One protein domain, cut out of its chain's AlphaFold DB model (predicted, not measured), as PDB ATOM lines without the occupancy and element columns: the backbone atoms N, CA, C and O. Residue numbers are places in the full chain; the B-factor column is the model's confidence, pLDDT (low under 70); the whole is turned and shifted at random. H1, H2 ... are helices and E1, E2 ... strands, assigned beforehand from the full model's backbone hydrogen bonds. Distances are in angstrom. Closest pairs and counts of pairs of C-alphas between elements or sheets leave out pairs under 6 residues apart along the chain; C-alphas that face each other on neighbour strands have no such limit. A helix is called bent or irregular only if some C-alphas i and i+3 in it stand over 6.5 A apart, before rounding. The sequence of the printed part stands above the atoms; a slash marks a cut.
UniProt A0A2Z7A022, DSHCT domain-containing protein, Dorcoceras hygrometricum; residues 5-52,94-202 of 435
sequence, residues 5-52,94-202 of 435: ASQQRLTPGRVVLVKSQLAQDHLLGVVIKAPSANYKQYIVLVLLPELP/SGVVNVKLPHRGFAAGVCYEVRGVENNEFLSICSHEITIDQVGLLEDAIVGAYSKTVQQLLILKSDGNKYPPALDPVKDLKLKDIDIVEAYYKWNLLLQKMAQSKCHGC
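This is residues 5 to 52 and 94 to 202 of the 435 residues of the protein "DSHCT domain-containing protein" of Dorcoceras hygrometricum (UniProt A0A2Z7A022). A strongly twisted sheet of six strands curls round one long helix, H3, with short H2 over the same face. Beyond the edge strand E6, the longest helix, H4, only grazes the sheet, with H5 past its far end; residues 159 to 177, with no named element, join H3 to H4. The printed part has 157 residues, with five named helices and six named strands in the order H1 E1 E2 E3 E4 E5 E6 H2 H3 H4 H5. The sheet order is E4, E5, E3, E2, E1, E6, all antiparallel, and the class is mixed, helices and strands. The whole is compact, with a radius of gyration of the C-alphas of 15.7 A and spans of 44 by 39 by 25 A.

The strands are E4, residues 103 to 107; E5, residues 110 to 117, 20.3 A long; E3, residues 42 to 47; E2, residues 27 to 33, 17.3 A long; E1, residues 14 to 18; and E6, residues 122 to 129, which bends by 61 degrees at residue 126. H1, residues 5 to 8, begins at C-alpha 5 (-38.909, 29.986, 7.844). H2 is residues 134 to 138. H3, residues 143 to 158, is 22.6 A long. H4, residues 178 to 195, is 25.9 A long and begins at C-alpha 178 (-49.181, 32.344, -4.344). H5, residues 198 to 201, is irregular, but only just: C-alphas 198 and 201 are 6.6 A apart.

E1, E2 and E3 form a meander, each strand the antiparallel neighbour of the one before; N 29 and O 16 are 2.9 A apart, and N 45 and O 30 are 3.0 A apart, both within hydrogen-bond range. Also within that range, the antiparallel neighbours E5 and E3 have N 115 and O 44, 3.0 A apart, the hairpin E4 and E5 has N 112 and O 105, 2.9 A apart, and the antiparallel neighbours E1 and E6 have N 17 and O 124, 2.9 A apart. H3 is on one face of the sheet, giving two layers, a sheet and a helix; its closest C-alphas to E4 are those of Ser 147 and Ala 107, 5.1 A. H2 is on the same face, and H2 and H3 only just touch, only at the corner, with 3 pairs of C-alphas within 8 A, the closest Gly 136 and Ala 145, 5.7 A; H3 does so with residues 145 to 146 alone. H4 grazes the sheet with residues 184 to 188. H1 and H5 are not on the sheet. In H2 and H4 every O i to N i+4 pair is within hydrogen-bond range, in H3 11 of 12; H1 and H5 are too short for one.

The C-alphas of Ser 94 and Lys 198, the two farthest apart, are 46.8 A apart. Residues 53 to 93 are not printed, and C-alphas 52 and 94 are 35.3 A apart across the cut. The link from H3 to H4 is long. The mean pLDDT of the printed part is 80.8; residues 21 to 25, 37 to 38, 49 to 52, 94 to 96 and 158 to 162 are under 70.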
ATOM      1  N   ALA A   5     -38.580  31.408   7.913       75.94
ATOM      2  CA  ALA A   5     -38.909  29.986   7.844       75.94
ATOM      3  C   ALA A   5     -37.883  29.189   7.017       75.94
ATOM      4  O   ALA A   5     -37.532  28.073   7.387       75.94
ATOM      5  N   SER A   6     -37.347  29.770   5.937       76.31
ATOM      6  CA  SER A   6     -36.267  29.156   5.152       76.31
ATOM      7  C   SER A   6     -34.952  29.098   5.934       76.31
ATOM      8  O   SER A   6     -34.260  28.087   5.882       76.31
ATOM      9  N   GLN A   7     -34.621  30.149   6.692       78.56
ATOM     10  CA  GLN A   7     -33.400  30.200   7.509       78.56
ATOM     11  C   GLN A   7     -33.419  29.174   8.648       78.56
ATOM     12  O   GLN A   7     -32.409  28.530   8.909       78.56
ATOM     13  N   GLN A   8     -34.584  28.936   9.262       81.62
ATOM     14  CA  GLN A   8     -34.756  27.887  10.275       81.62
ATOM     15  C   GLN A   8     -34.486  26.471   9.740       81.62
ATOM     16  O   GLN A   8     -34.196  25.568  10.523       81.62
ATOM     17  N   ARG A   9     -34.577  26.260   8.420       83.38
ATOM     18  CA  ARG A   9     -34.305  24.968   7.770       83.38
ATOM     19  C   ARG A   9     -32.848  24.802   7.321       83.38
ATOM     20  O   ARG A   9     -32.476  23.695   6.943       83.38
ATOM     21  N   LEU A  10     -32.021  25.852   7.377       83.12
ATOM     22  CA  LEU A  10     -30.585  25.808   7.057       83.12
ATOM     23  C   LEU A  10     -29.762  25.351   8.272       83.12
ATOM     24  O   LEU A  10     -28.924  26.078   8.807       83.12
ATOM     25  N   THR A  11     -30.027  24.131   8.726       86.88
ATOM     26  CA  THR A  11     -29.334  23.494   9.848       86.88
ATOM     27  C   THR A  11     -28.028  22.831   9.402       86.88
ATOM     28  O   THR A  11     -27.915  22.393   8.255       86.88
ATOM     29  N   PRO A  12     -27.022  22.712  10.287       87.06
ATOM     30  CA  PRO A  12     -25.849  21.892  10.012       87.06
ATOM     31  C   PRO A  12     -26.235  20.454   9.624       87.06
ATOM     32  O   PRO A  12     -27.024  19.818  10.317       87.06
ATOM     33  N   GLY A  13     -25.688  19.953   8.519       84.56
ATOM     34  CA  GLY A  13     -26.030  18.668   7.906       84.56
ATOM     35  C   GLY A  13     -27.075  18.764   6.789       84.56
ATOM     36  O   GLY A  13     -27.239  17.811   6.030       84.56
ATOM     37  N   ARG A  14     -27.755  19.906   6.620       90.00
ATOM     38  CA  ARG A  14     -28.745  20.099   5.551       90.00
ATOM     39  C   ARG A  14     -28.081  20.191   4.178       90.00
ATOM     40  O   ARG A  14     -27.151  20.978   3.986       90.00
ATOM     41  N   VAL A  15     -28.599  19.429   3.215       89.94
ATOM     42  CA  VAL A  15     -28.149  19.472   1.816       89.94
ATOM     43  C   VAL A  15     -28.764  20.676   1.101       89.94
ATOM     44  O   VAL A  15     -29.953  20.969   1.242       89.94
ATOM     45  N   VAL A  16     -27.948  21.390   0.336       89.62
ATOM     46  CA  VAL A  16     -28.298  22.663  -0.298       89.62
ATOM     47  C   VAL A  16     -27.724  22.759  -1.707       89.62
ATOM     48  O   VAL A  16     -26.662  22.210  -2.004       89.62
ATOM     49  N   LEU A  17     -28.417  23.505  -2.566       87.19
ATOM     50  CA  LEU A  17     -27.910  23.925  -3.868       87.19
ATOM     51  C   LEU A  17     -27.449  25.372  -3.792       87.19
ATOM     52  O   LEU A  17     -28.221  26.263  -3.425       87.19
ATOM     53  N   VAL A  18     -26.198  25.603  -4.167       87.00
ATOM     54  CA  VAL A  18     -25.559  26.915  -4.104       87.00
ATOM     55  C   VAL A  18     -25.183  27.370  -5.506       87.00
ATOM     56  O   VAL A  18     -24.746  26.584  -6.351       87.00
ATOM     57  N   LYS A  19     -25.340  28.668  -5.766       83.31
ATOM     58  CA  LYS A  19     -24.899  29.282  -7.015       83.31
ATOM     59  C   LYS A  19     -23.385  29.111  -7.187       83.31
ATOM     60  O   LYS A  19     -22.594  29.459  -6.305       83.31
ATOM     61  N   SER A  20     -22.972  28.584  -8.338       78.06
ATOM     62  CA  SER A  20     -21.561  28.588  -8.715       78.06
ATOM     63  C   SER A  20     -21.159  29.969  -9.219       78.06
ATOM     64  O   SER A  20     -21.925  30.630  -9.918       78.06
ATOM     65  N   GLN A  21     -19.955  30.404  -8.851       65.62
ATOM     66  CA  GLN A  21     -19.360  31.650  -9.344       65.62
ATOM     67  C   GLN A  21     -18.504  31.416 -10.601       65.62
ATOM     68  O   GLN A  21     -18.250  32.352 -11.350       65.62
ATOM     69  N   LEU A  22     -18.071  30.169 -10.833       59.00
ATOM     70  CA  LEU A  22     -17.122  29.793 -11.890       59.00
ATOM     71  C   LEU A  22     -17.703  28.801 -12.904       59.00
ATOM     72  O   LEU A  22     -17.272  28.777 -14.050       59.00
ATOM     73  N   ALA A  23     -18.669  27.976 -12.496       57.72
ATOM     74  CA  ALA A  23     -19.289  26.975 -13.358       57.72
ATOM     75  C   ALA A  23     -20.653  27.464 -13.857       57.72
ATOM     76  O   ALA A  23     -21.375  28.151 -13.135       57.72
ATOM     77  N   GLN A  24     -21.040  27.043 -15.062       58.78
ATOM     78  CA  GLN A  24     -22.405  27.247 -15.571       58.78
ATOM     79  C   GLN A  24     -23.458  26.435 -14.800       58.78
ATOM     80  O   GLN A  24     -24.656  26.643 -14.974       58.78
ATOM     81  N   ASP A  25     -23.007  25.526 -13.940       69.19
ATOM     82  CA  ASP A  25     -23.817  24.572 -13.209       69.19
ATOM     83  C   ASP A  25     -23.877  24.888 -11.707       69.19
ATOM     84  O   ASP A  25     -22.947  25.463 -11.139       69.19
ATOM     85  N   HIS A  26     -24.974  24.526 -11.050       81.50
ATOM     86  CA  HIS A  26     -25.168  24.752  -9.619       81.50
ATOM     87  C   HIS A  26     -24.415  23.716  -8.781       81.50
ATOM     88  O   HIS A  26     -24.320  22.548  -9.151       81.50
ATOM     89  N   LEU A  27     -23.879  24.143  -7.636       84.19
ATOM     90  CA  LEU A  27     -23.065  23.285  -6.780       84.19
ATOM     91  C   LEU A  27     -23.941  22.613  -5.724       84.19
ATOM     92  O   LEU A  27     -24.693  23.283  -5.013       84.19
ATOM     93  N   LEU A  28     -23.811  21.293  -5.604       87.31
ATOM     94  CA  LEU A  28     -24.394  20.530  -4.507       87.31
ATOM     95  C   LEU A  28     -23.481  20.635  -3.287       87.31
ATOM     96  O   LEU A  28     -22.272  20.419  -3.394       87.31
ATOM     97  N   GLY A  29     -24.053  20.948  -2.132       89.12
ATOM     98  CA  GLY A  29     -23.292  21.062  -0.899       89.12
ATOM     99  C   GLY A  29     -24.083  20.736   0.353       89.12
ATOM    100  O   GLY A  29     -25.272  20.428   0.305       89.12
ATOM    101  N   VAL A  30     -23.399  20.821   1.488       91.44
ATOM    102  CA  VAL A  30     -23.960  20.611   2.822       91.44
ATOM    103  C   VAL A  30     -23.580  21.766   3.738       91.44
ATOM    104  O   VAL A  30     -22.431  22.220   3.750       91.44
ATOM    105  N   VAL A  31     -24.548  22.256   4.508       90.88
ATOM    106  CA  VAL A  31     -24.305  23.276   5.532       90.88
ATOM    107  C   VAL A  31     -23.492  22.643   6.656       90.88
ATOM    108  O   VAL A  31     -23.941  21.686   7.274       90.88
ATOM    109  N   ILE A  32     -22.304  23.164   6.948       87.44
ATOM    110  CA  ILE A  32     -21.471  22.694   8.066       87.44
ATOM    111  C   ILE A  32     -21.768  23.508   9.325       87.44
ATOM    112  O   ILE A  32     -21.813  22.958  10.422       87.44
ATOM    113  N   LYS A  33     -21.985  24.820   9.177       85.88
ATOM    114  CA  LYS A  33     -22.227  25.721  10.308       85.88
ATOM    115  C   LYS A  33     -23.123  26.894   9.922       85.88
ATOM    116  O   LYS A  33     -22.927  27.512   8.876       85.88
ATOM    117  N   ALA A  34     -24.083  27.202  10.792       85.31
ATOM    118  CA  ALA A  34     -24.945  28.377  10.686       85.31
ATOM    119  C   ALA A  34     -24.256  29.640  11.257       85.31
ATOM    120  O   ALA A  34     -23.319  29.511  12.057       85.31
ATOM    121  N   PRO A  35     -24.702  30.854  10.884       84.06
ATOM    122  CA  PRO A  35     -24.145  32.102  11.396       84.06
ATOM    123  C   PRO A  35     -24.159  32.173  12.929       84.06
ATOM    124  O   PRO A  35     -25.091  31.716  13.587       84.06
ATOM    125  N   SER A  36     -23.117  32.770  13.503       80.19
ATOM    126  CA  SER A  36     -22.937  32.964  14.949       80.19
ATOM    127  C   SER A  36     -22.350  34.352  15.222       80.19
ATOM    128  O   SER A  36     -21.956  35.044  14.287       80.19
ATOM    129  N   ALA A  37     -22.245  34.768  16.489       67.75
ATOM    130  CA  ALA A  37     -21.713  36.091  16.853       67.75
ATOM    131  C   ALA A  37     -20.340  36.405  16.216       67.75
ATOM    132  O   ALA A  37     -20.068  37.553  15.875       67.75
ATOM    133  N   ASN A  38     -19.521  35.372  15.983       68.19
ATOM    134  CA  ASN A  38     -18.181  35.500  15.407       68.19
ATOM    135  C   ASN A  38     -18.138  35.315  13.874       68.19
ATOM    136  O   ASN A  38     -17.130  35.643  13.258       68.19
ATOM    137  N   TYR A  39     -19.209  34.812  13.242       70.50
ATOM    138  CA  TYR A  39     -19.272  34.550  11.797       70.50
ATOM    139  C   TYR A  39     -20.650  34.899  11.233       70.50
ATOM    140  O   TYR A  39     -21.638  34.234  11.531       70.50
ATOM    141  N   LYS A  40     -20.707  35.913  10.364       80.00
ATOM    142  CA  LYS A  40     -21.967  36.407   9.779       80.00
ATOM    143  C   LYS A  40     -22.500  35.567   8.605       80.00
ATOM    144  O   LYS A  40     -23.628  35.787   8.182       80.00
ATOM    145  N   GLN A  41     -21.712  34.626   8.082       86.19
ATOM    146  CA  GLN A  41     -22.037  33.809   6.905       86.19
ATOM    147  C   GLN A  41     -22.234  32.331   7.278       86.19
ATOM    148  O   GLN A  41     -21.718  31.871   8.300       86.19
ATOM    149  N   TYR A  42     -22.955  31.580   6.437       88.00
ATOM    150  CA  TYR A  42     -23.027  30.119   6.544       88.00
ATOM    151  C   TYR A  42     -21.726  29.510   6.036       88.00
ATOM    152  O   TYR A  42     -21.193  29.963   5.028       88.00
ATOM    153  N   ILE A  43     -21.235  28.457   6.682       88.44
ATOM    154  CA  ILE A  43     -20.103  27.681   6.166       88.44
ATOM    155  C   ILE A  43     -20.665  26.440   5.487       88.44
ATOM    156  O   ILE A  43     -21.358  25.647   6.126       88.44
ATOM    157  N   VAL A  44     -20.372  26.278   4.200       89.69
ATOM    158  CA  VAL A  44     -20.906  25.202   3.358       89.69
ATOM    159  C   VAL A  44     -19.751  24.481   2.677       89.69
ATOM    160  O   VAL A  44     -18.848  25.130   2.146       89.69
ATOM    161  N   LEU A  45     -19.789  23.146   2.673       90.75
ATOM    162  CA  LEU A  45     -18.936  22.322   1.815       90.75
ATOM    163  C   LEU A  45     -19.683  22.059   0.516       90.75
ATOM    164  O   LEU A  45     -20.773  21.495   0.548       90.75
ATOM    165  N   VAL A  46     -19.103  22.459  -0.611       89.25
ATOM    166  CA  VAL A  46     -19.663  22.266  -1.952       89.25
ATOM    167  C   VAL A  46     -18.773  21.351  -2.787       89.25
ATOM    168  O   VAL A  46     -17.545  21.394  -2.684       89.25
ATOM    169  N   LEU A  47     -19.393  20.528  -3.629       87.25
ATOM    170  CA  LEU A  47     -18.701  19.732  -4.639       87.25
ATOM    171  C   LEU A  47     -18.425  20.596  -5.869       87.25
ATOM    172  O   LEU A  47     -19.332  21.257  -6.375       87.25
ATOM    173  N   LEU A  48     -17.194  20.565  -6.372       81.50
ATOM    174  CA  LEU A  48     -16.804  21.254  -7.597       81.50
ATOM    175  C   LEU A  48     -16.834  20.279  -8.788       81.50
ATOM    176  O   LEU A  48     -16.402  19.133  -8.646       81.50
ATOM    177  N   PRO A  49     -17.329  20.703  -9.966       68.50
ATOM    178  CA  PRO A  49     -17.176  19.925 -11.190       68.50
ATOM    179  C   PRO A  49     -15.685  19.784 -11.538       68.50
ATOM    180  O   PRO A  49     -14.910  20.714 -11.316       68.50
ATOM    181  N   GLU A  50     -15.288  18.609 -12.035       57.41
ATOM    182  CA  GLU A  50     -13.898  18.258 -12.345       57.41
ATOM    183  C   GLU A  50     -13.209  19.329 -13.207       57.41
ATOM    184  O   GLU A  50     -13.530  19.526 -14.376       57.41
ATOM    185  N   LEU A  51     -12.218  19.994 -12.620       44.44
ATOM    186  CA  LEU A  51     -11.116  20.644 -13.319       44.44
ATOM    187  C   LEU A  51      -9.838  20.043 -12.715       44.44
ATOM    188  O   LEU A  51      -9.751  19.966 -11.484       44.44
ATOM    189  N   PRO A  52      -8.866  19.579 -13.523       31.97
ATOM    190  CA  PRO A  52      -7.635  19.009 -12.990       31.97
ATOM    191  C   PRO A  52      -6.907  20.061 -12.136       31.97
ATOM    192  O   PRO A  52      -6.879  21.238 -12.511       31.97
ATOM    193  N   SER A  94     -15.339  23.155  20.564       58.31
ATOM    194  CA  SER A  94     -15.279  24.531  21.074       58.31
ATOM    195  C   SER A  94     -16.076  25.515  20.197       58.31
ATOM    196  O   SER A  94     -16.351  26.650  20.586       58.31
ATOM    197  N   GLY A  95     -16.470  25.091  18.992       61.09
ATOM    198  CA  GLY A  95     -17.151  25.921  18.009       61.09
ATOM    199  C   GLY A  95     -16.210  26.915  17.325       61.09
ATOM    200  O   GLY A  95     -16.688  27.856  16.687       61.09
ATOM    201  N   VAL A  96     -14.895  26.731  17.437       65.69
ATOM    202  CA  VAL A  96     -13.876  27.564  16.782       65.69
ATOM    203  C   VAL A  96     -13.688  27.077  15.341       65.69
ATOM    204  O   VAL A  96     -13.838  25.896  15.056       65.69
ATOM    205  N   VAL A  97     -13.420  27.979  14.396       75.38
ATOM    206  CA  VAL A  97     -13.094  27.598  13.012       75.38
ATOM    207  C   VAL A  97     -11.598  27.811  12.824       75.38
ATOM    208  O   VAL A  97     -11.153  28.948  12.689       75.38
ATOM    209  N   ASN A  98     -10.825  26.725  12.842       75.38
ATOM    210  CA  ASN A  98      -9.366  26.763  12.680       75.38
ATOM    211  C   ASN A  98      -8.932  26.638  11.211       75.38
ATOM    212  O   ASN A  98      -7.772  26.865  10.869       75.38
ATOM    213  N   VAL A  99      -9.865  26.289  10.324       77.44
ATOM    214  CA  VAL A  99      -9.618  26.139   8.888       77.44
ATOM    215  C   VAL A  99      -9.681  27.495   8.177       77.44
ATOM    216  O   VAL A  99     -10.651  28.243   8.313       77.44
ATOM    217  N   LYS A 100      -8.669  27.803   7.355       79.31
ATOM    218  CA  LYS A 100      -8.655  29.003   6.503       79.31
ATOM    219  C   LYS A 100      -9.639  28.844   5.338       79.31
ATOM    220  O   LYS A 100      -9.444  27.983   4.486       79.31
ATOM    221  N   LEU A 101     -10.667  29.691   5.288       81.31
ATOM    222  CA  LEU A 101     -11.674  29.704   4.222       81.31
ATOM    223  C   LEU A 101     -11.257  30.639   3.060       81.31
ATOM    224  O   LEU A 101     -10.736  31.722   3.335       81.31
ATOM    225  N   PRO A 102     -11.511  30.280   1.784       84.31
ATOM    226  CA  PRO A 102     -12.034  28.994   1.335       84.31
ATOM    227  C   PRO A 102     -10.979  27.882   1.438       84.31
ATOM    228  O   PRO A 102      -9.824  28.069   1.057       84.31
ATOM    229  N   HIS A 103     -11.386  26.712   1.929       84.31
ATOM    230  CA  HIS A 103     -10.526  25.533   2.021       84.31
ATOM    231  C   HIS A 103     -10.869  24.555   0.904       84.31
ATOM    232  O   HIS A 103     -12.023  24.157   0.768       84.31
ATOM    233  N   ARG A 104      -9.875  24.165   0.108       87.06
ATOM    234  CA  ARG A 104     -10.051  23.251  -1.024       87.06
ATOM    235  C   ARG A 104      -9.332  21.943  -0.767       87.06
ATOM    236  O   ARG A 104      -8.231  21.943  -0.222       87.06
ATOM    237  N   GLY A 105      -9.931  20.854  -1.221       85.19
ATOM    238  CA  GLY A 105      -9.325  19.536  -1.146       85.19
ATOM    239  C   GLY A 105      -9.857  18.593  -2.211       85.19
ATOM    240  O   GLY A 105     -10.726  18.942  -3.012       85.19
ATOM    241  N   PHE A 106      -9.304  17.387  -2.214       82.94
ATOM    242  CA  PHE A 106      -9.687  16.309  -3.112       82.94
ATOM    243  C   PHE A 106     -10.003  15.072  -2.282       82.94
ATOM    244  O   PHE A 106      -9.169  14.619  -1.498       82.94
ATOM    245  N   ALA A 107     -11.211  14.538  -2.432       84.06
ATOM    246  CA  ALA A 107     -11.637  13.339  -1.727       84.06
ATOM    247  C   ALA A 107     -12.624  12.542  -2.580       84.06
ATOM    248  O   ALA A 107     -13.405  13.116  -3.334       84.06
ATOM    249  N   ALA A 108     -12.577  11.210  -2.473       77.62
ATOM    250  CA  ALA A 108     -13.460  10.296  -3.204       77.62
ATOM    251  C   ALA A 108     -13.566  10.581  -4.723       77.62
ATOM    252  O   ALA A 108     -14.627  10.412  -5.317       77.62
ATOM    253  N   GLY A 109     -12.467  11.027  -5.345       77.38
ATOM    254  CA  GLY A 109     -12.400  11.299  -6.785       77.38
ATOM    255  C   GLY A 109     -12.887  12.685  -7.220       77.38
ATOM    256  O   GLY A 109     -12.841  12.973  -8.408       77.38
ATOM    257  N   VAL A 110     -13.333  13.550  -6.301       82.44
ATOM    258  CA  VAL A 110     -13.932  14.855  -6.630       82.44
ATOM    259  C   VAL A 110     -13.296  15.981  -5.808       82.44
ATOM    260  O   VAL A 110     -12.919  15.810  -4.645       82.44
ATOM    261  N   CYS A 111     -13.172  17.159  -6.419       85.56
ATOM    262  CA  CYS A 111     -12.734  18.373  -5.737       85.56
ATOM    263  C   CYS A 111     -13.863  18.931  -4.862       85.56
ATOM    264  O   CYS A 111     -15.005  19.052  -5.309       85.56
ATOM    265  N   TYR A 112     -13.546  19.333  -3.635       88.56
ATOM    266  CA  TYR A 112     -14.483  20.027  -2.755       88.56
ATOM    267  C   TYR A 112     -13.924  21.377  -2.311       88.56
ATOM    268  O   TYR A 112     -12.711  21.590  -2.258       88.56
ATOM    269  N   GLU A 113     -14.828  22.287  -1.968       89.56
ATOM    270  CA  GLU A 113     -14.505  23.595  -1.409       89.56
ATOM    271  C   GLU A 113     -15.392  23.869  -0.192       89.56
ATOM    272  O   GLU A 113     -16.614  23.774  -0.266       89.56
ATOM    273  N   VAL A 114     -14.782  24.223   0.936       88.88
ATOM    274  CA  VAL A 114     -15.473  24.784   2.098       88.88
ATOM    275  C   VAL A 114     -15.376  26.294   2.020       88.88
ATOM    276  O   VAL A 114     -14.272  26.841   2.032       88.88
ATOM    277  N   ARG A 115     -16.518  26.978   1.961       88.75
ATOM    278  CA  ARG A 115     -16.574  28.437   1.818       88.75
ATOM    279  C   ARG A 115     -17.678  29.064   2.663       88.75
ATOM    280  O   ARG A 115     -18.637  28.395   3.047       88.75
ATOM    281  N   GLY A 116     -17.526  30.362   2.924       88.00
ATOM    282  CA  GLY A 116     -18.607  31.210   3.422       88.00
ATOM    283  C   GLY A 116     -19.632  31.462   2.315       88.00
ATOM    284  O   GLY A 116     -19.245  31.692   1.171       88.00
ATOM    285  N   VAL A 117     -20.920  31.373   2.638       87.19
ATOM    286  CA  VAL A 117     -22.042  31.548   1.708       87.19
ATOM    287  C   VAL A 117     -23.088  32.458   2.344       87.19
ATOM    288  O   VAL A 117     -23.462  32.284   3.511       87.19
ATOM    289  N   GLU A 118     -23.571  33.428   1.574       87.38
ATOM    290  CA  GLU A 118     -24.641  34.333   1.993       87.38
ATOM    291  C   GLU A 118     -26.039  33.799   1.647       87.38
ATOM    292  O   GLU A 118     -26.220  32.951   0.774       87.38
ATOM    293  N   ASN A 119     -27.073  34.353   2.290       82.69
ATOM    294  CA  ASN A 119     -28.469  33.942   2.078       82.69
ATOM    295  C   ASN A 119     -28.928  34.010   0.608       82.69
ATOM    296  O   ASN A 119     -29.814  33.257   0.204       82.69
ATOM    297  N   ASN A 120     -28.344  34.915  -0.183       82.25
ATOM    298  CA  ASN A 120     -28.712  35.148  -1.582       82.25
ATOM    299  C   ASN A 120     -28.063  34.152  -2.549       82.25
ATOM    300  O   ASN A 120     -28.455  34.078  -3.711       82.25
ATOM    301  N   GLU A 121     -27.077  33.391  -2.080       84.88
ATOM    302  CA  GLU A 121     -26.365  32.405  -2.888       84.88
ATOM    303  C   GLU A 121     -27.006  31.011  -2.815       84.88
ATOM    304  O   GLU A 121     -26.723  30.165  -3.668       84.88
ATOM    305  N   PHE A 122     -27.895  30.770  -1.843       86.31
ATOM    306  CA  PHE A 122     -28.700  29.552  -1.782       86.31
ATOM    307  C   PHE A 122     -29.821  29.594  -2.819       86.31
ATOM    308  O   PHE A 122     -30.721  30.434  -2.757       86.31
ATOM    309  N   LEU A 123     -29.790  28.637  -3.743       82.50
ATOM    310  CA  LEU A 123     -30.804  28.470  -4.781       82.50
ATOM    311  C   LEU A 123     -31.955  27.585  -4.299       82.50
ATOM    312  O   LEU A 123     -33.115  27.886  -4.568       82.50
ATOM    313  N   SER A 124     -31.651  26.509  -3.567       84.75
ATOM    314  CA  SER A 124     -32.661  25.599  -3.019       84.75
ATOM    315  C   SER A 124     -32.155  24.854  -1.778       84.75
ATOM    316  O   SER A 124     -30.956  24.599  -1.652       84.75
ATOM    317  N   ILE A 125     -33.072  24.501  -0.871       87.56
ATOM    318  CA  ILE A 125     -32.817  23.589   0.256       87.56
ATOM    319  C   ILE A 125     -33.411  22.233  -0.103       87.56
ATOM    320  O   ILE A 125     -34.595  22.143  -0.433       87.56
ATOM    321  N   CYS A 126     -32.601  21.185  -0.015       86.38
ATOM    322  CA  CYS A 126     -33.033  19.824  -0.287       86.38
ATOM    323  C   CYS A 126     -33.692  19.197   0.950       86.38
ATOM    324  O   CYS A 126     -33.397  19.551   2.094       86.38
ATOM    325  N   SER A 127     -34.563  18.215   0.727       84.81
ATOM    326  CA  SER A 127     -35.228  17.481   1.811       84.81
ATOM    327  C   SER A 127     -34.273  16.626   2.656       84.81
ATOM    328  O   SER A 127     -34.575  16.334   3.812       84.81
ATOM    329  N   HIS A 128     -33.103  16.280   2.115       85.31
ATOM    330  CA  HIS A 128     -32.135  15.371   2.725       85.31
ATOM    331  C   HIS A 128     -31.236  16.065   3.766       85.31
ATOM    332  O   HIS A 128     -30.810  17.209   3.584       85.31
ATOM    333  N   GLU A 129     -30.902  15.337   4.834       85.88
ATOM    334  CA  GLU A 129     -29.885  15.704   5.826       85.88
ATOM    335  C   GLU A 129     -28.828  14.605   5.925       85.88
ATOM    336  O   GLU A 129     -29.141  13.417   5.862       85.88
ATOM    337  N   ILE A 130     -27.575  15.013   6.090       87.12
ATOM    338  CA  ILE A 130     -26.416  14.137   6.212       87.12
ATOM    339  C   ILE A 130     -25.791  14.336   7.593       87.12
ATOM    340  O   ILE A 130     -25.678  15.455   8.093       87.12
ATOM    341  N   THR A 131     -25.341  13.242   8.207       84.50
ATOM    342  CA  THR A 131     -24.592  13.275   9.466       84.50
ATOM    343  C   THR A 131     -23.192  13.843   9.239       84.50
ATOM    344  O   THR A 131     -22.359  13.185   8.615       84.50
ATOM    345  N   ILE A 132     -22.914  15.029   9.775       86.44
ATOM    346  CA  ILE A 132     -21.610  15.689   9.635       86.44
ATOM    347  C   ILE A 132     -20.819  15.678  10.946       86.44
ATOM    348  O   ILE A 132     -21.378  15.869  12.025       86.44
ATOM    349  N   ASP A 133     -19.503  15.502  10.839       84.62
ATOM    350  CA  ASP A 133     -18.567  15.694  11.949       84.62
ATOM    351  C   ASP A 133     -18.044  17.136  11.928       84.62
ATOM    352  O   ASP A 133     -17.052  17.452  11.275       84.62
ATOM    353  N   GLN A 134     -18.755  18.044  12.598       81.12
ATOM    354  CA  GLN A 134     -18.413  19.473  12.593       81.12
ATOM    355  C   GLN A 134     -17.033  19.758  13.199       81.12
ATOM    356  O   GLN A 134     -16.352  20.671  12.735       81.12
ATOM    357  N   VAL A 135     -16.624  18.983  14.208       77.69
ATOM    358  CA  VAL A 135     -15.346  19.163  14.910       77.69
ATOM    359  C   VAL A 135     -14.207  18.708  14.003       77.69
ATOM    360  O   VAL A 135     -13.286  19.479  13.733       77.69
ATOM    361  N   GLY A 136     -14.340  17.517  13.413       78.38
ATOM    362  CA  GLY A 136     -13.385  17.011  12.433       78.38
ATOM    363  C   GLY A 136     -13.270  17.897  11.190       78.38
ATOM    364  O   GLY A 136     -12.180  18.049  10.647       78.38
ATOM    365  N   LEU A 137     -14.360  18.530  10.746       81.31
ATOM    366  CA  LEU A 137     -14.352  19.403   9.570       81.31
ATOM    367  C   LEU A 137     -13.778  20.801   9.858       81.31
ATOM    368  O   LEU A 137     -13.018  21.312   9.038       81.31
ATOM    369  N   LEU A 138     -14.123  21.442  10.979       80.88
ATOM    370  CA  LEU A 138     -13.812  22.864  11.217       80.88
ATOM    371  C   LEU A 138     -12.700  23.127  12.242       80.88
ATOM    372  O   LEU A 138     -12.033  24.160  12.135       80.88
ATOM    373  N   GLU A 139     -12.510  22.243  13.224       79.50
ATOM    374  CA  GLU A 139     -11.545  22.422  14.324       79.50
ATOM    375  C   GLU A 139     -10.244  21.656  14.059       79.50
ATOM    376  O   GLU A 139      -9.169  22.253  14.132       79.50
ATOM    377  N   ASP A 140     -10.357  20.377  13.687       75.69
ATOM    378  CA  ASP A 140      -9.221  19.446  13.581       75.69
ATOM    379  C   ASP A 140      -8.781  19.159  12.131       75.69
ATOM    380  O   ASP A 140      -7.748  18.533  11.901       75.69
ATOM    381  N   ALA A 141      -9.559  19.611  11.139       79.06
ATOM    382  CA  ALA A 141      -9.317  19.419   9.702       79.06
ATOM    383  C   ALA A 141      -8.989  17.959   9.296       79.06
ATOM    384  O   ALA A 141      -8.096  17.692   8.488       79.06
ATOM    385  N   ILE A 142      -9.728  16.997   9.850       82.31
ATOM    386  CA  ILE A 142      -9.502  15.559   9.682       82.31
ATOM    387  C   ILE A 142      -9.902  15.118   8.270       82.31
ATOM    388  O   ILE A 142     -11.076  15.148   7.897       82.31
ATOM    389  N   VAL A 143      -8.938  14.601   7.500       79.38
ATOM    390  CA  VAL A 143      -9.139  14.120   6.116       79.38
ATOM    391  C   VAL A 143     -10.256  13.067   6.013       79.38
ATOM    392  O   VAL A 143     -11.038  13.073   5.061       79.38
ATOM    393  N   GLY A 144     -10.392  12.193   7.017       81.19
ATOM    394  CA  GLY A 144     -11.461  11.188   7.084       81.19
ATOM    395  C   GLY A 144     -12.875  11.782   7.171       81.19
ATOM    396  O   GLY A 144     -13.794  11.254   6.542       81.19
ATOM    397  N   ALA A 145     -13.050  12.908   7.874       83.62
ATOM    398  CA  ALA A 145     -14.339  13.592   7.996       83.62
ATOM    399  C   ALA A 145     -14.763  14.239   6.665       83.62
ATOM    400  O   ALA A 145     -15.922  14.121   6.251       83.62
ATOM    401  N   TYR A 146     -13.808  14.844   5.949       84.56
ATOM    402  CA  TYR A 146     -14.014  15.369   4.597       84.56
ATOM    403  C   TYR A 146     -14.382  14.263   3.609       84.56
ATOM    404  O   TYR A 146     -15.380  14.382   2.899       84.56
ATOM    405  N   SER A 147     -13.629  13.159   3.609       84.12
ATOM    406  CA  SER A 147     -13.877  12.024   2.717       84.12
ATOM    407  C   SER A 147     -15.265  11.415   2.925       84.12
ATOM    408  O   SER A 147     -16.017  11.260   1.963       84.12
ATOM    409  N   LYS A 148     -15.664  11.171   4.180       87.19
ATOM    410  CA  LYS A 148     -16.994  10.640   4.512       87.19
ATOM    411  C   LYS A 148     -18.121  11.571   4.052       87.19
ATOM    412  O   LYS A 148     -19.096  11.112   3.463       87.19
ATOM    413  N   THR A 149     -17.969  12.876   4.279       85.31
ATOM    414  CA  THR A 149     -18.973  13.882   3.898       85.31
ATOM    415  C   THR A 149     -19.116  13.987   2.376       85.31
ATOM    416  O   THR A 149     -20.232  14.024   1.857       85.31
ATOM    417  N   VAL A 150     -17.998  13.976   1.643       86.06
ATOM    418  CA  VAL A 150     -17.997  13.988   0.172       86.06
ATOM    419  C   VAL A 150     -18.623  12.709  -0.389       86.06
ATOM    420  O   VAL A 150     -19.455  12.793  -1.287       86.06
ATOM    421  N   GLN A 151     -18.305  11.536   0.167       85.69
ATOM    422  CA  GLN A 151     -18.928  10.269  -0.240       85.69
ATOM    423  C   GLN A 151     -20.448  10.282  -0.045       85.69
ATOM    424  O   GLN A 151     -21.181   9.904  -0.956       85.69
ATOM    425  N   GLN A 152     -20.935  10.763   1.104       85.69
ATOM    426  CA  GLN A 152     -22.374  10.868   1.367       85.69
ATOM    427  C   GLN A 152     -23.078  11.824   0.388       85.69
ATOM    428  O   GLN A 152     -24.184  11.528  -0.058       85.69
ATOM    429  N   LEU A 153     -22.436  12.928  -0.010       85.06
ATOM    430  CA  LEU A 153     -22.970  13.833  -1.036       85.06
ATOM    431  C   LEU A 153     -22.960  13.220  -2.445       85.06
ATOM    432  O   LEU A 153     -23.868  13.488  -3.230       85.06
ATOM    433  N   LEU A 154     -21.957  12.403  -2.777       83.12
ATOM    434  CA  LEU A 154     -21.871  11.736  -4.078       83.12
ATOM    435  C   LEU A 154     -22.931  10.644  -4.252       83.12
ATOM    436  O   LEU A 154     -23.478  10.523  -5.345       83.12
ATOM    437  N   ILE A 155     -23.275   9.914  -3.187       83.50
ATOM    438  CA  ILE A 155     -24.368   8.924  -3.212       83.50
ATOM    439  C   ILE A 155     -25.694   9.596  -3.597       83.50
ATOM    440  O   ILE A 155     -26.423   9.102  -4.452       83.50
ATOM    441  N   LEU A 156     -25.967  10.789  -3.061       80.31
ATOM    442  CA  LEU A 156     -27.168  11.558  -3.414       80.31
ATOM    443  C   LEU A 156     -27.182  12.061  -4.869       80.31
ATOM    444  O   LEU A 156     -28.228  12.479  -5.358       80.31
ATOM    445  N   LYS A 157     -26.035  12.043  -5.558       74.62
ATOM    446  CA  LYS A 157     -25.894  12.423  -6.971       74.62
ATOM    447  C   LYS A 157     -26.052  11.222  -7.917       74.62
ATOM    448  O   LYS A 157     -26.383  11.423  -9.085       74.62
ATOM    449  N   SER A 158     -25.784   9.996  -7.453       60.94
ATOM    450  CA  SER A 158     -25.739   8.784  -8.290       60.94
ATOM    451  C   SER A 158     -27.100   8.153  -8.598       60.94
ATOM    452  O   SER A 158     -27.189   7.396  -9.562       60.94
ATOM    453  N   ASP A 159     -28.168   8.504  -7.875       57.47
ATOM    454  CA  ASP A 159     -29.524   7.936  -8.034       57.47
ATOM    455  C   ASP A 159     -30.283   8.450  -9.284       57.47
ATOM    456  O   ASP A 159     -31.498   8.646  -9.279       57.47
ATOM    457  N   GLY A 160     -29.573   8.724 -10.384       57.72
ATOM    458  CA  GLY A 160     -30.153   9.199 -11.648       57.72
ATOM    459  C   GLY A 160     -30.601  10.668 -11.653       57.72
ATOM    460  O   GLY A 160     -30.954  11.188 -12.708       57.72
ATOM    461  N   ASN A 161     -30.530  11.362 -10.513       64.69
ATOM    462  CA  ASN A 161     -30.838  12.784 -10.381       64.69
ATOM    463  C   ASN A 161     -29.622  13.545  -9.850       64.69
ATOM    464  O   ASN A 161     -29.214  13.384  -8.705       64.69
ATOM    465  N   LYS A 162     -29.074  14.443 -10.674       69.62
ATOM    466  CA  LYS A 162     -27.935  15.295 -10.298       69.62
ATOM    467  C   LYS A 162     -28.237  16.229  -9.118       69.62
ATOM    468  O   LYS A 162     -27.316  16.633  -8.410       69.62
ATOM    469  N   TYR A 163     -29.512  16.565  -8.914       78.12
ATOM    470  CA  TYR A 163     -29.978  17.394  -7.808       78.12
ATOM    471  C   TYR A 163     -31.020  16.639  -6.973       78.12
ATOM    472  O   TYR A 163     -32.032  16.201  -7.530       78.12
ATOM    473  N   PRO A 164     -30.819  16.523  -5.650       80.94
ATOM    474  CA  PRO A 164     -31.811  15.942  -4.751       80.94
ATOM    475  C   PRO A 164     -33.110  16.768  -4.709       80.94
ATOM    476  O   PRO A 164     -33.078  17.979  -4.953       80.94
ATOM    477  N   PRO A 165     -34.255  16.151  -4.358       83.00
ATOM    478  CA  PRO A 165     -35.536  16.846  -4.282       83.00
ATOM    479  C   PRO A 165     -35.500  18.007  -3.277       83.00
ATOM    480  O   PRO A 165     -34.970  17.888  -2.167       83.00
ATOM    481  N   ALA A 166     -36.073  19.136  -3.695       86.00
ATOM    482  CA  ALA A 166     -36.207  20.343  -2.890       86.00
ATOM    483  C   ALA A 166     -37.317  20.204  -1.833       86.00
ATOM    484  O   ALA A 166     -38.233  19.397  -1.992       86.00
ATOM    485  N   LEU A 167     -37.237  21.001  -0.763       87.06
ATOM    486  CA  LEU A 167     -38.310  21.134   0.226       87.06
ATOM    487  C   LEU A 167     -39.583  21.727  -0.390       87.06
ATOM    488  O   LEU A 167     -39.521  22.547  -1.306       87.06
ATOM    489  N   ASP A 168     -40.739  21.352   0.156       84.88
ATOM    490  CA  ASP A 168     -42.023  21.873  -0.304       84.88
ATOM    491  C   ASP A 168     -42.192  23.350   0.117       84.88
ATOM    492  O   ASP A 168     -42.040  23.689   1.302       84.88
ATOM    493  N   PRO A 169     -42.519  24.263  -0.819       83.75
ATOM    494  CA  PRO A 169     -42.627  25.689  -0.518       83.75
ATOM    495  C   PRO A 169     -43.747  26.016   0.482       83.75
ATOM    496  O   PRO A 169     -43.622  26.978   1.241       83.75
ATOM    497  N   VAL A 170     -44.817  25.220   0.529       84.00
ATOM    498  CA  VAL A 170     -45.997  25.466   1.368       84.00
ATOM    499  C   VAL A 170     -45.896  24.697   2.685       84.00
ATOM    500  O   VAL A 170     -46.040  25.287   3.755       84.00
ATOM    501  N   LYS A 171     -45.609  23.393   2.632       83.50
ATOM    502  CA  LYS A 171     -45.559  22.519   3.815       83.50
ATOM    503  C   LYS A 171     -44.306  22.759   4.656       83.50
ATOM    504  O   LYS A 171     -44.399  22.880   5.878       83.50
ATOM    505  N   ASP A 172     -43.145  22.870   4.012       82.81
ATOM    506  CA  ASP A 172     -41.859  22.879   4.713       82.81
ATOM    507  C   ASP A 172     -41.308  24.288   4.928       82.81
ATOM    508  O   ASP A 172     -40.780  24.577   6.011       82.81
ATOM    509  N   LEU A 173     -41.450  25.157   3.916       81.62
ATOM    510  CA  LEU A 173     -40.972  26.547   3.925       81.62
ATOM    511  C   LEU A 173     -42.045  27.566   4.348       81.62
ATOM    512  O   LEU A 173     -41.702  28.725   4.579       81.62
ATOM    513  N   LYS A 174     -43.310  27.144   4.505       84.06
ATOM    514  CA  LYS A 174     -44.438  27.968   4.987       84.06
ATOM    515  C   LYS A 174     -44.621  29.283   4.213       84.06
ATOM    516  O   LYS A 174     -44.978  30.308   4.801       84.06
ATOM    517  N   LEU A 175     -44.362  29.268   2.906       82.88
ATOM    518  CA  LEU A 175     -44.593  30.416   2.034       82.88
ATOM    519  C   LEU A 175     -46.101  30.604   1.826       82.88
ATOM    520  O   LEU A 175     -46.822  29.644   1.569       82.88
ATOM    521  N   LYS A 176     -46.573  31.845   1.979       82.00
ATOM    522  CA  LYS A 176     -48.000  32.206   1.879       82.00
ATOM    523  C   LYS A 176     -48.369  32.883   0.560       82.00
ATOM    524  O   LYS A 176     -49.541  32.926   0.213       82.00
ATOM    525  N   ASP A 177     -47.379  33.437  -0.128       86.00
ATOM    526  CA  ASP A 177     -47.558  34.162  -1.381       86.00
ATOM    527  C   ASP A 177     -47.692  33.172  -2.547       86.00
ATOM    528  O   ASP A 177     -46.814  32.332  -2.761       86.00
ATOM    529  N   ILE A 178     -48.808  33.265  -3.267       85.06
ATOM    530  CA  ILE A 178     -49.181  32.344  -4.344       85.06
ATOM    531  C   ILE A 178     -48.215  32.470  -5.529       85.06
ATOM    532  O   ILE A 178     -47.774  31.445  -6.054       85.06
ATOM    533  N   ASP A 179     -47.820  33.690  -5.898       87.12
ATOM    534  CA  ASP A 179     -46.958  33.940  -7.057       87.12
ATOM    535  C   ASP A 179     -45.546  33.394  -6.803       87.12
ATOM    536  O   ASP A 179     -44.928  32.759  -7.665       87.12
ATOM    537  N   ILE A 180     -45.047  33.555  -5.572       84.44
ATOM    538  CA  ILE A 180     -43.742  33.025  -5.153       84.44
ATOM    539  C   ILE A 180     -43.757  31.492  -5.125       84.44
ATOM    540  O   ILE A 180     -42.790  30.853  -5.551       84.44
ATOM    541  N   VAL A 181     -44.840  30.888  -4.628       86.12
ATOM    542  CA  VAL A 181     -44.997  29.427  -4.587       86.12
ATOM    543  C   VAL A 181     -45.031  28.848  -6.004       86.12
ATOM    544  O   VAL A 181     -44.342  27.864  -6.282       86.12
ATOM    545  N   GLU A 182     -45.771  29.472  -6.921       87.50
ATOM    546  CA  GLU A 182     -45.853  29.028  -8.312       87.50
ATOM    547  C   GLU A 182     -44.497  29.150  -9.028       87.50
ATOM    548  O   GLU A 182     -44.046  28.206  -9.687       87.50
ATOM    549  N   ALA A 183     -43.796  30.274  -8.844       86.94
ATOM    550  CA  ALA A 183     -42.450  30.473  -9.370       86.94
ATOM    551  C   ALA A 183     -41.459  29.421  -8.835       86.94
ATOM    552  O   ALA A 183     -40.637  28.905  -9.596       86.94
ATOM    553  N   TYR A 184     -41.562  29.051  -7.553       85.44
ATOM    554  CA  TYR A 184     -40.713  28.031  -6.931       85.44
ATOM    555  C   TYR A 184     -40.938  26.636  -7.530       85.44
ATOM    556  O   TYR A 184     -39.974  25.932  -7.850       85.44
ATOM    557  N   TYR A 185     -42.196  26.236  -7.745       86.56
ATOM    558  CA  TYR A 185     -42.505  24.974  -8.422       86.56
ATOM    559  C   TYR A 185     -42.015  24.965  -9.873       86.56
ATOM    560  O   TYR A 185     -41.376  23.996 -10.293       86.56
ATOM    561  N   LYS A 186     -42.249  26.053 -10.625       89.12
ATOM    562  CA  LYS A 186     -41.757  26.208 -12.005       89.12
ATOM    563  C   LYS A 186     -40.232  26.092 -12.067       89.12
ATOM    564  O   LYS A 186     -39.712  25.361 -12.908       89.12
ATOM    565  N   TRP A 187     -39.519  26.753 -11.155       85.75
ATOM    566  CA  TRP A 187     -38.060  26.694 -11.068       85.75
ATOM    567  C   TRP A 187     -37.547  25.271 -10.825       85.75
ATOM    568  O   TRP A 187     -36.709  24.780 -11.581       85.75
ATOM    569  N   ASN A 188     -38.072  24.575  -9.812       83.19
ATOM    570  CA  ASN A 188     -37.639  23.210  -9.498       83.19
ATOM    571  C   ASN A 188     -37.959  22.224 -10.629       83.19
ATOM    572  O   ASN A 188     -37.140  21.357 -10.934       83.19
ATOM    573  N   LEU A 189     -39.106  22.385 -11.297       86.19
ATOM    574  CA  LEU A 189     -39.455  21.586 -12.469       86.19
ATOM    575  C   LEU A 189     -38.456  21.801 -13.614       86.19
ATOM    576  O   LEU A 189     -38.029  20.838 -14.250       86.19
ATOM    577  N   LEU A 190     -38.068  23.050 -13.882       86.62
ATOM    578  CA  LEU A 190     -37.060  23.368 -14.897       86.62
ATOM    579  C   LEU A 190     -35.689  22.799 -14.529       86.62
ATOM    580  O   LEU A 190     -35.017  22.246 -15.397       86.62
ATOM    581  N   LEU A 191     -35.301  22.865 -13.254       81.19
ATOM    582  CA  LEU A 191     -34.049  22.297 -12.757       81.19
ATOM    583  C   LEU A 191     -34.004  20.771 -12.947       81.19
ATOM    584  O   LEU A 191     -32.999  20.233 -13.413       81.19
ATOM    585  N   GLN A 192     -35.106  20.076 -12.655       80.06
ATOM    586  CA  GLN A 192     -35.235  18.636 -12.893       80.06
ATOM    587  C   GLN A 192     -35.194  18.295 -14.388       80.06
ATOM    588  O   GLN A 192     -34.442  17.413 -14.794       80.06
ATOM    589  N   LYS A 193     -35.937  19.029 -15.225       84.19
ATOM    590  CA  LYS A 193     -35.907  18.851 -16.688       84.19
ATOM    591  C   LYS A 193     -34.518  19.107 -17.272       84.19
ATOM    592  O   LYS A 193     -34.103  18.415 -18.198       84.19
ATOM    593  N   MET A 194     -33.791  20.083 -16.728       81.12
ATOM    594  CA  MET A 194     -32.409  20.357 -17.106       81.12
ATOM    595  C   MET A 194     -31.504  19.179 -16.738       81.12
ATOM    596  O   MET A 194     -30.756  18.722 -17.594       81.12
ATOM    597  N   ALA A 195     -31.614  18.644 -15.518       77.12
ATOM    598  CA  ALA A 195     -30.835  17.485 -15.084       77.12
ATOM    599  C   ALA A 195     -31.129  16.216 -15.909       77.12
ATOM    600  O   ALA A 195     -30.219  15.434 -16.166       77.12
ATOM    601  N   GLN A 196     -32.372  16.039 -16.369       81.81
ATOM    602  CA  GLN A 196     -32.797  14.935 -17.243       81.81
ATOM    603  C   GLN A 196     -32.379  15.114 -18.713       81.81
ATOM    604  O   GLN A 196     -32.487  14.184 -19.515       81.81
ATOM    605  N   SER A 197     -31.924  16.306 -19.106       81.25
ATOM    606  CA  SER A 197     -31.525  16.576 -20.485       81.25
ATOM    607  C   SER A 197     -30.226  15.855 -20.835       81.25
ATOM    608  O   SER A 197     -29.211  15.992 -20.153       81.25
ATOM    609  N   LYS A 198     -30.215  15.175 -21.987       80.19
ATOM    610  CA  LYS A 198     -29.026  14.497 -22.535       80.19
ATOM    611  C   LYS A 198     -27.835  15.444 -22.723       80.19
ATOM    612  O   LYS A 198     -26.688  15.016 -22.654       80.19
ATOM    613  N   CYS A 199     -28.096  16.734 -22.939       77.25
ATOM    614  CA  CYS A 199     -27.056  17.738 -23.145       77.25
ATOM    615  C   CYS A 199     -26.400  18.209 -21.838       77.25
ATOM    616  O   CYS A 199     -25.317  18.781 -21.891       77.25
ATOM    617  N   HIS A 200     -27.008  17.975 -20.672       74.50
ATOM    618  CA  HIS A 200     -26.530  18.526 -19.399       74.50
ATOM    619  C   HIS A 200     -25.197  17.920 -18.920       74.50
ATOM    620  O   HIS A 200     -24.468  18.552 -18.161       74.50
ATOM    621  N   GLY A 201     -24.858  16.714 -19.388       70.00
ATOM    622  CA  GLY A 201     -23.555  16.071 -19.178       70.00
ATOM    623  C   GLY A 201     -22.608  16.154 -20.380       70.00
ATOM    624  O   GLY A 201     -21.613  15.438 -20.415       70.00
ATOM    625  N   CYS A 202     -22.922  16.958 -21.400       76.56
ATOM    626  CA  CYS A 202     -22.114  17.032 -22.616       76.56
ATOM    627  C   CYS A 202     -20.818  17.819 -22.379       76.56
ATOM    628  O   CYS A 202     -20.851  18.956 -21.919       76.56
TER     629      CYS A 202